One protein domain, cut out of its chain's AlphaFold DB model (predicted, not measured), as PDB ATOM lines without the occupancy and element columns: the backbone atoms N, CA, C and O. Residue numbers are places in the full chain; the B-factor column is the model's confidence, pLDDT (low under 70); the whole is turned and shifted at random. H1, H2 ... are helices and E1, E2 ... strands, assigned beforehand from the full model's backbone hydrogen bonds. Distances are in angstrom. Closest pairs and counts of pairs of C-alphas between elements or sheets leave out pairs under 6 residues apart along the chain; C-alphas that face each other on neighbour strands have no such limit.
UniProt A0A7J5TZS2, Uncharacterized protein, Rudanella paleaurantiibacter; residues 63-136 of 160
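This is residues 63 to 136 of the 160 residues of an uncharacterized protein of Rudanella paleaurantiibacter (UniProt A0A7J5TZS2). A long, twisted and curled sheet of four antiparallel strands makes most of this elongated domain: E1, E2 and E3 run back and forth along its length, and the shorter E4 lies beside the first part of E1. The small helix H2 packs over the later part of E1, H1 lies by one end of the sheet, and H3 follows E4 at the other end, off the sheet. The printed part has 74 residues with four named strands and three named helices, in the order E1 E2 E3 H1 H2 E4 H3, and the sheet's order is E3 E2 E1 E4. The class is mixed, helices and strands; the whole is loose, with a radius of gyration of the C-alphas of 14.4 A and spans of 41 by 26 by 18 A.

Find C-alpha 63 at (219.492, 203.467, 253.227); from there E1 runs through residues 63 to 74, 33.0 A, to C-alpha 74 at (209.527, 223.158, 277.734). E2, residues 79 to 88, goes back over 28.7 A, and E3, residues 94 to 103, returns over 26.8 A. Next come H1, residues 106 to 112, 10.0 A, and H2, residues 117 to 122, 8.6 A. E4, residues 126 to 131, covers 16.7 A, and H3, residues 133 to 136, covers 5.6 A and ends at C-alpha 136, (213.624, 192.897, 256.313).

Begin with E1, E2 and E3, a meander, each strand the antiparallel neighbour of the one before. E1 and E2 form a hairpin at 159 degrees; look at N 67 and O 85, 2.8 A apart. E2 and E3 form a hairpin at 158 degrees, with N 82 and O 100 at 2.9 A. On the other side of E1, the edge strand E4 is antiparallel to it at 149 degrees, with N 66 and O 128 at 2.8 A. H2 is on the sheet at a height of 7.8 A, over E1; the closest C-alphas, of Ile 70 and Ile 121, are 5.7 A apart. On the local plane H2 and E1 stand at 31 degrees, only just slantwise. H1 only grazes the sheet, with residues 106 to 109, and is apart from H2. H3 is not on the sheet. Every O i to N i+4 pair is within hydrogen-bond range in H2, and 2 of 3 are in H1; H3 is too short for such a pair.

The C-alphas farthest apart, of Ala 76 and Asp 90, are 41.8 A apart. The printed part has no cut, and its six links are tight. The mean pLDDT of the printed part is 77.7; look for values under 70 at residues 63 to 64, 89 to 93, 127 and 129 to 136.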
ATOM      1  N   VAL A  63     220.695 203.005 253.945       65.00
ATOM      2  CA  VAL A  63     219.492 203.467 253.227       65.00
ATOM      3  C   VAL A  63     219.379 204.974 253.371       65.00
ATOM      4  O   VAL A  63     219.199 205.689 252.387       65.00
ATOM      5  N   TYR A  64     219.502 205.439 254.612       65.12
ATOM      6  CA  TYR A  64     219.499 206.848 254.952       65.12
ATOM      7  C   TYR A  64     220.166 207.095 256.309       65.12
ATOM      8  O   TYR A  64     220.300 206.175 257.124       65.12
ATOM      9  N   SER A  65     220.542 208.342 256.578       76.50
ATOM     10  CA  SER A  65     220.924 208.822 257.907       76.50
ATOM     11  C   SER A  65     219.935 209.877 258.401       76.50
ATOM     12  O   SER A  65     219.462 210.707 257.631       76.50
ATOM     13  N   ASP A  66     219.597 209.822 259.687       83.19
ATOM     14  CA  ASP A  66     218.755 210.803 260.366       83.19
ATOM     15  C   ASP A  66     219.646 211.721 261.209       83.19
ATOM     16  O   ASP A  66     220.362 211.266 262.101       83.19
ATOM     17  N   GLN A  67     219.588 213.022 260.947       84.88
ATOM     18  CA  GLN A  67     220.254 214.070 261.711       84.88
ATOM     19  C   GLN A  67     219.201 214.794 262.547       84.88
ATOM     20  O   GLN A  67     218.308 215.443 262.003       84.88
ATOM     21  N   SER A  68     219.273 214.661 263.871       87.62
ATOM     22  CA  SER A  68     218.299 215.264 264.785       87.62
ATOM     23  C   SER A  68     218.915 216.397 265.598       87.62
ATOM     24  O   SER A  68     219.957 216.220 266.231       87.62
ATOM     25  N   SER A  69     218.240 217.543 265.622       88.38
ATOM     26  CA  SER A  69     218.592 218.713 266.431       88.38
ATOM     27  C   SER A  69     217.469 219.057 267.406       88.38
ATOM     28  O   SER A  69     216.289 218.815 267.144       88.38
ATOM     29  N   ILE A  70     217.835 219.605 268.564       88.00
ATOM     30  CA  ILE A  70     216.863 220.111 269.538       88.00
ATOM     31  C   ILE A  70     216.420 221.496 269.081       88.00
ATOM     32  O   ILE A  70     217.246 222.369 268.838       88.00
ATOM     33  N   LYS A  71     215.106 221.694 268.981       88.00
ATOM     34  CA  LYS A  71     214.493 222.962 268.574       88.00
ATOM     35  C   LYS A  71     214.007 223.769 269.772       88.00
ATOM     36  O   LYS A  71     214.171 224.985 269.811       88.00
ATOM     37  N   SER A  72     213.396 223.102 270.747       89.19
ATOM     38  CA  SER A  72     212.899 223.744 271.963       89.19
ATOM     39  C   SER A  72     212.805 222.765 273.128       89.19
ATOM     40  O   SER A  72     212.700 221.549 272.945       89.19
ATOM     41  N   ILE A  73     212.841 223.320 274.338       89.69
ATOM     42  CA  ILE A  73     212.653 222.608 275.600       89.69
ATOM     43  C   ILE A  73     211.579 223.362 276.384       89.69
ATOM     44  O   ILE A  73     211.699 224.570 276.586       89.69
ATOM     45  N   ASP A  74     210.542 222.652 276.815       90.75
ATOM     46  CA  ASP A  74     209.527 223.158 277.734       90.75
ATOM     47  C   ASP A  74     209.773 222.535 279.108       90.75
ATOM     48  O   ASP A  74     209.521 221.347 279.326       90.75
ATOM     49  N   GLU A  75     210.295 223.343 280.030       88.38
ATOM     50  CA  GLU A  75     210.628 222.891 281.381       88.38
ATOM     51  C   GLU A  75     209.398 222.654 282.257       88.38
ATOM     52  O   GLU A  75     209.429 221.765 283.108       88.38
ATOM     53  N   ALA A  76     208.304 223.388 282.030       88.56
ATOM     54  CA  ALA A  76     207.084 223.238 282.817       88.56
ATOM     55  C   ALA A  76     206.421 221.885 282.539       88.56
ATOM     56  O   ALA A  76     205.992 221.196 283.464       88.56
ATOM     57  N   ASN A  77     206.400 221.487 281.266       90.31
ATOM     58  CA  ASN A  77     205.795 220.230 280.827       90.31
ATOM     59  C   ASN A  77     206.810 219.088 280.642       90.31
ATOM     60  O   ASN A  77     206.424 217.979 280.271       90.31
ATOM     61  N   GLN A  78     208.099 219.341 280.894       88.94
ATOM     62  CA  GLN A  78     209.205 218.388 280.722       88.94
ATOM     63  C   GLN A  78     209.227 217.751 279.329       88.94
ATOM     64  O   GLN A  78     209.412 216.538 279.164       88.94
ATOM     65  N   THR A  79     209.015 218.578 278.308       88.94
ATOM     66  CA  THR A  79     209.008 218.127 276.917       88.94
ATOM     67  C   THR A  79     210.172 218.704 276.135       88.94
ATOM     68  O   THR A  79     210.661 219.799 276.412       88.94
ATOM     69  N   VAL A  80     210.637 217.939 275.152       87.62
ATOM     70  CA  VAL A  80     211.687 218.352 274.222       87.62
ATOM     71  C   VAL A  80     211.166 218.163 272.808       87.62
ATOM     72  O   VAL A  80     210.609 217.110 272.487       87.62
ATOM     73  N   THR A  81     211.336 219.187 271.977       89.50
ATOM     74  CA  THR A  81     210.973 219.146 270.560       89.50
ATOM     75  C   THR A  81     212.229 219.017 269.717       89.50
ATOM     76  O   THR A  81     213.161 219.811 269.857       89.50
ATOM     77  N   TYR A  82     212.230 218.025 268.832       89.81
ATOM     78  CA  TYR A  82     213.323 217.733 267.914       89.81
ATOM     79  C   TYR A  82     212.877 217.971 266.475       89.81
ATOM     80  O   TYR A  82     211.737 217.660 266.120       89.81
ATOM     81  N   THR A  83     213.800 218.452 265.652       90.50
ATOM     82  CA  THR A  83     213.673 218.452 264.194       90.50
ATOM     83  C   THR A  83     214.616 217.390 263.645       90.50
ATOM     84  O   THR A  83     215.765 217.302 264.081       90.50
ATOM     85  N   THR A  84     214.146 216.582 262.696       88.88
ATOM     86  CA  THR A  84     214.946 215.514 262.083       88.88
ATOM     87  C   THR A  84     215.038 215.725 260.579       88.88
ATOM     88  O   THR A  84     214.022 215.884 259.904       88.88
ATOM     89  N   GLN A  85     216.257 215.702 260.051       88.00
ATOM     90  CA  GLN A  85     216.544 215.687 258.621       88.00
ATOM     91  C   GLN A  85     217.028 214.303 258.214       88.00
ATOM     92  O   GLN A  85     217.917 213.746 258.852       88.00
ATOM     93  N   ARG A  86     216.446 213.758 257.153       84.38
ATOM     94  CA  ARG A  86     216.767 212.445 256.611       84.38
ATOM     95  C   ARG A  86     217.525 212.584 255.300       84.38
ATOM     96  O   ARG A  86     217.049 213.230 254.366       84.38
ATOM     97  N   PHE A  87     218.680 211.942 255.224       79.69
ATOM     98  CA  PHE A  87     219.579 211.960 254.078       79.69
ATOM     99  C   PHE A  87     219.591 210.578 253.452       79.69
ATOM    100  O   PHE A  87     220.077 209.635 254.068       79.69
ATOM    101  N   TYR A  88     219.046 210.443 252.250       72.50
ATOM    102  CA  TYR A  88     219.036 209.171 251.534       72.50
ATOM    103  C   TYR A  88     220.325 209.011 250.731       72.50
ATOM    104  O   TYR A  88     220.762 209.942 250.060       72.50
ATOM    105  N   ASN A  89     220.910 207.816 250.748       63.09
ATOM    106  CA  ASN A  89     222.117 207.547 249.962       63.09
ATOM    107  C   ASN A  89     221.810 207.204 248.500       63.09
ATOM    108  O   ASN A  89     222.666 207.346 247.630       63.09
ATOM    109  N   ASP A  90     220.594 206.734 248.223       56.66
ATOM    110  CA  ASP A  90     220.133 206.311 246.900       56.66
ATOM    111  C   ASP A  90     219.275 207.366 246.181       56.66
ATOM    112  O   ASP A  90     218.898 207.176 245.023       56.66
ATOM    113  N   LYS A  91     218.983 208.493 246.840       56.75
ATOM    114  CA  LYS A  91     218.217 209.609 246.279       56.75
ATOM    115  C   LYS A  91     218.940 210.922 246.546       56.75
ATOM    116  O   LYS A  91     219.337 211.199 247.670       56.75
ATOM    117  N   CYS A  92     219.042 211.780 245.531       48.59
ATOM    118  CA  CYS A  92     219.450 213.165 245.749       48.59
ATOM    119  C   CYS A  92     218.337 213.915 246.493       48.59
ATOM    120  O   CYS A  92     217.299 214.211 245.903       48.59
ATOM    121  N   GLY A  93     218.557 214.239 247.766       60.31
ATOM    122  CA  GLY A  93     217.672 215.116 248.527       60.31
ATOM    123  C   GLY A  93     217.760 214.915 250.037       60.31
ATOM    124  O   GLY A  93     218.089 213.833 250.516       60.31
ATOM    125  N   ILE A  94     217.441 215.981 250.770       80.06
ATOM    126  CA  ILE A  94     217.264 215.969 252.223       80.06
ATOM    127  C   ILE A  94     215.764 216.069 252.481       80.06
ATOM    128  O   ILE A  94     215.114 216.993 251.988       80.06
ATOM    129  N   GLU A  95     215.209 215.129 253.234       83.12
ATOM    130  CA  GLU A  95     213.814 215.169 253.665       83.12
ATOM    131  C   GLU A  95     213.743 215.663 255.111       83.12
ATOM    132  O   GLU A  95     214.246 215.014 256.025       83.12
ATOM    133  N   THR A  96     213.113 216.814 255.340       86.38
ATOM    134  CA  THR A  96     212.846 217.294 256.702       86.38
ATOM    135  C   THR A  96     211.564 216.650 257.212       86.38
ATOM    136  O   THR A  96     210.486 216.887 256.663       86.38
ATOM    137  N   LEU A  97     211.673 215.843 258.266       84.81
ATOM    138  CA  LEU A  97     210.523 215.235 258.927       84.81
ATOM    139  C   LEU A  97     209.787 216.268 259.800       84.81
ATOM    140  O   LEU A  97     210.410 217.225 260.270       84.81
ATOM    141  N   PRO A  98     208.478 216.081 260.060       89.06
ATOM    142  CA  PRO A  98     207.740 216.921 260.996       89.06
ATOM    143  C   PRO A  98     208.381 216.928 262.386       89.06
ATOM    144  O   PRO A  98     208.883 215.901 262.852       89.06
ATOM    145  N   ASP A  99     208.304 218.073 263.062       90.94
ATOM    146  CA  ASP A  99     208.812 218.209 264.423       90.94
ATOM    147  C   ASP A  99     208.152 217.193 265.358       90.94
ATOM    148  O   ASP A  99     206.935 216.978 265.334       90.94
ATOM    149  N   ARG A 100     208.969 216.588 266.219       89.62
ATOM    150  CA  ARG A 100     208.509 215.599 267.189       89.62
ATOM    151  C   ARG A 100     208.737 216.108 268.599       89.62
ATOM    152  O   ARG A 100     209.874 216.338 269.001       89.62
ATOM    153  N   THR A 101     207.659 216.208 269.367       90.44
ATOM    154  CA  THR A 101     207.709 216.540 270.793       90.44
ATOM    155  C   THR A 101     207.592 215.271 271.624       90.44
ATOM    156  O   THR A 101     206.725 214.430 271.379       90.44
ATOM    157  N   VAL A 102     208.480 215.115 272.603       89.00
ATOM    158  CA  VAL A 102     208.523 213.938 273.475       89.00
ATOM    159  C   VAL A 102     208.557 214.388 274.928       89.00
ATOM    160  O   VAL A 102     209.341 215.265 275.290       89.00
ATOM    161  N   THR A 103     207.728 213.771 275.766       88.94
ATOM    162  CA  THR A 103     207.773 213.952 277.221       88.94
ATOM    163  C   THR A 103     208.877 213.085 277.810       88.94
ATOM    164  O   THR A 103     208.943 211.880 277.554       88.94
ATOM    165  N   ILE A 104     209.751 213.692 278.605       84.94
ATOM    166  CA  ILE A 104     210.900 213.028 279.216       84.94
ATOM    167  C   ILE A 104     210.613 212.803 280.698       84.94
ATOM    168  O   ILE A 104     210.078 213.671 281.379       84.94
ATOM    169  N   ALA A 105     210.995 211.638 281.221       82.44
ATOM    170  CA  ALA A 105     210.836 211.353 282.643       82.44
ATOM    171  C   ALA A 105     211.585 212.396 283.509       82.44
ATOM    172  O   ALA A 105     212.740 212.705 283.189       82.44
ATOM    173  N   PRO A 106     211.007 212.864 284.636       81.31
ATOM    174  CA  PRO A 106     211.518 214.012 285.396       81.31
ATOM    175  C   PRO A 106     213.009 213.936 285.745       81.31
ATOM    176  O   PRO A 106     213.767 214.877 285.521       81.31
ATOM    177  N   TYR A 107     213.464 212.778 286.230       81.94
ATOM    178  CA  TYR A 107     214.857 212.572 286.633       81.94
ATOM    179  C   TYR A 107     215.846 212.647 285.457       81.94
ATOM    180  O   TYR A 107     216.978 213.091 285.629       81.94
ATOM    181  N   LYS A 108     215.427 212.247 284.248       81.00
ATOM    182  CA  LYS A 108     216.237 212.388 283.027       81.00
ATOM    183  C   LYS A 108     216.208 213.822 282.522       81.00
ATOM    184  O   LYS A 108     217.230 214.314 282.054       81.00
ATOM    185  N   PHE A 109     215.057 214.483 282.635       81.31
ATOM    186  CA  PHE A 109     214.879 215.850 282.165       81.31
ATOM    187  C   PHE A 109     215.813 216.825 282.883       81.31
ATOM    188  O   PHE A 109     216.554 217.564 282.238       81.31
ATOM    189  N   VAL A 110     215.856 216.760 284.216       81.00
ATOM    190  CA  VAL A 110     216.722 217.630 285.025       81.00
ATOM    191  C   VAL A 110     218.204 217.405 284.711       81.00
ATOM    192  O   VAL A 110     218.947 218.364 284.535       81.00
ATOM    193  N   GLY A 111     218.650 216.150 284.581       80.50
ATOM    194  CA  GLY A 111     220.062 215.857 284.309       80.50
ATOM    195  C   GLY A 111     220.518 216.248 282.897       80.50
ATOM    196  O   GLY A 111     221.644 216.720 282.707       80.50
ATOM    197  N   LEU A 112     219.649 216.054 281.902       80.38
ATOM    198  CA  LEU A 112     220.019 216.136 280.489       80.38
ATOM    199  C   LEU A 112     219.600 217.445 279.806       80.38
ATOM    200  O   LEU A 112     220.274 217.833 278.857       80.38
ATOM    201  N   TYR A 113     218.544 218.123 280.270       82.25
ATOM    202  CA  TYR A 113     217.875 219.181 279.495       82.25
ATOM    203  C   TYR A 113     217.659 220.506 280.245       82.25
ATOM    204  O   TYR A 113     217.818 221.562 279.632       82.25
ATOM    205  N   SER A 114     217.328 220.485 281.541       80.88
ATOM    206  CA  SER A 114     217.003 221.713 282.293       80.88
ATOM    207  C   SER A 114     218.162 222.719 282.295       80.88
ATOM    208  O   SER A 114     219.310 222.356 282.557       80.88
ATOM    209  N   GLY A 115     217.863 223.977 281.948       81.00
ATOM    210  CA  GLY A 115     218.834 225.073 281.871       81.00
ATOM    211  C   GLY A 115     219.872 224.971 280.745       81.00
ATOM    212  O   GLY A 115     220.721 225.853 280.627       81.00
ATOM    213  N   LYS A 116     219.819 223.932 279.898       81.75
ATOM    214  CA  LYS A 116     220.847 223.637 278.879       81.75
ATOM    215  C   LYS A 116     220.412 223.940 277.446       81.75
ATOM    216  O   LYS A 116     221.113 223.570 276.512       81.75
ATOM    217  N   LEU A 117     219.282 224.623 277.238       76.31
ATOM    218  CA  LEU A 117     218.722 224.846 275.896       76.31
ATOM    219  C   LEU A 117     219.719 225.486 274.916       76.31
ATOM    220  O   LEU A 117     219.874 224.977 273.812       76.31
ATOM    221  N   LYS A 118     220.413 226.563 275.314       76.12
ATOM    222  CA  LYS A 118     221.397 227.229 274.439       76.12
ATOM    223  C   LYS A 118     222.539 226.290 274.046       76.12
ATOM    224  O   LYS A 118     222.807 226.137 272.863       76.12
ATOM    225  N   GLU A 119     223.125 225.592 275.021       80.31
ATOM    226  CA  GLU A 119     224.188 224.605 274.781       80.31
ATOM    227  C   GLU A 119     223.713 223.484 273.842       80.31
ATOM    228  O   GLU A 119     224.437 223.053 272.953       80.31
ATOM    229  N   LEU A 120     222.482 223.006 274.030       79.06
ATOM    230  CA  LEU A 120     221.926 221.885 273.276       79.06
ATOM    231  C   LEU A 120     221.507 222.249 271.845       79.06
ATOM    232  O   LEU A 120     221.516 221.366 270.991       79.06
ATOM    233  N   ILE A 121     221.156 223.511 271.585       76.62
ATOM    234  CA  ILE A 121     220.910 224.030 270.229       76.62
ATOM    235  C   ILE A 121     222.234 224.259 269.490       76.62
ATOM    236  O   ILE A 121     222.315 224.009 268.292       76.62
ATOM    237  N   GLU A 122     223.264 224.738 270.191       74.81
ATOM    238  CA  GLU A 122     224.589 225.016 269.615       74.81
ATOM    239  C   GLU A 122     225.419 223.747 269.370       74.81
ATOM    240  O   GLU A 122     226.401 223.781 268.628       74.81
ATOM    241  N   ARG A 123     225.036 222.615 269.973       77.56
ATOM    242  CA  ARG A 123     225.677 221.322 269.725       77.56
ATOM    243  C   ARG A 123     225.440 220.827 268.306       77.56
ATOM    244  O   ARG A 123     224.371 221.001 267.726       77.56
ATOM    245  N   GLU A 124     226.435 220.102 267.801       73.62
ATOM    246  CA  GLU A 124     226.280 219.353 266.565       73.62
ATOM    247  C   GLU A 124     225.108 218.364 266.685       73.62
ATOM    248  O   GLU A 124     224.938 217.703 267.719       73.62
ATOM    249  N   PRO A 125     224.274 218.267 265.643       75.56
ATOM    250  CA  PRO A 125     223.122 217.387 265.653       75.56
ATOM    251  C   PRO A 125     223.542 215.918 265.688       75.56
ATOM    252  O   PRO A 125     224.556 215.506 265.124       75.56
ATOM    253  N   VAL A 126     222.711 215.107 266.335       77.56
ATOM    254  CA  VAL A 126     222.969 213.676 266.488       77.56
ATOM    255  C   VAL A 126     222.651 212.971 265.177       77.56
ATOM    256  O   VAL A 126     221.521 213.055 264.696       77.56
ATOM    257  N   VAL A 127     223.630 212.253 264.627       69.88
ATOM    258  CA  VAL A 127     223.481 211.472 263.392       69.88
ATOM    259  C   VAL A 127     223.255 210.001 263.730       69.88
ATOM    260  O   VAL A 127     224.022 209.402 264.481       69.88
ATOM    261  N   THR A 128     222.199 209.416 263.169       71.12
ATOM    262  CA  THR A 128     221.869 207.990 263.292       71.12
ATOM    263  C   THR A 128     221.770 207.368 261.904       71.12
ATOM    264  O   THR A 128     220.976 207.820 261.086       71.12
ATOM    265  N   SER A 129     222.552 206.325 261.625       63.34
ATOM    266  CA  SER A 129     222.513 205.624 260.333       63.34
ATOM    267  C   SER A 129     221.519 204.462 260.350       63.34
ATOM    268  O   SER A 129     221.512 203.655 261.281       63.34
ATOM    269  N   HIS A 130     220.727 204.337 259.284       62.66
ATOM    270  CA  HIS A 130     219.787 203.240 259.075       62.66
ATOM    271  C   HIS A 130     220.223 202.375 257.892       62.66
ATOM    272  O   HIS A 130     220.420 202.851 256.772       62.66
ATOM    273  N   THR A 131     220.362 201.072 258.132       59.94
ATOM    274  CA  THR A 131     220.761 200.088 257.114       59.94
ATOM    275  C   THR A 131     219.556 199.266 256.654       59.94
ATOM    276  O   THR A 131     218.559 199.144 257.371       59.94
ATOM    277  N   LYS A 132     219.635 198.660 255.459       53.91
ATOM    278  CA  LYS A 132     218.527 197.874 254.868       53.91
ATOM    279  C   LYS A 132     218.044 196.704 255.732       53.91
ATOM    280  O   LYS A 132     216.955 196.187 255.494       53.91
ATOM    281  N   LEU A 133     218.818 196.297 256.737       48.62
ATOM    282  CA  LEU A 133     218.454 195.266 257.712       48.62
ATOM    283  C   LEU A 133     217.111 195.532 258.403       48.62
ATOM    284  O   LEU A 133     216.367 194.584 258.647       48.62
ATOM    285  N   ASP A 134     216.776 196.790 258.695       43.94
ATOM    286  CA  ASP A 134     215.550 197.119 259.432       43.94
ATOM    287  C   ASP A 134     214.274 196.915 258.593       43.94
ATOM    288  O   ASP A 134     213.214 196.625 259.144       43.94
ATOM    289  N   HIS A 135     214.378 196.959 257.259       39.84
ATOM    290  CA  HIS A 135     213.256 196.737 256.338       39.84
ATOM    291  C   HIS A 135     212.900 195.248 256.175       39.84
ATOM    292  O   HIS A 135     211.745 194.902 255.949       39.84
ATOM    293  N   TYR A 136     213.870 194.344 256.346       37.94
ATOM    294  CA  TYR A 136     213.624 192.897 256.313       37.94
ATOM    295  C   TYR A 136     213.027 192.351 257.622       37.94
ATOM    296  O   TYR A 136     212.533 191.227 257.640       37.94
TER     297      TYR A 136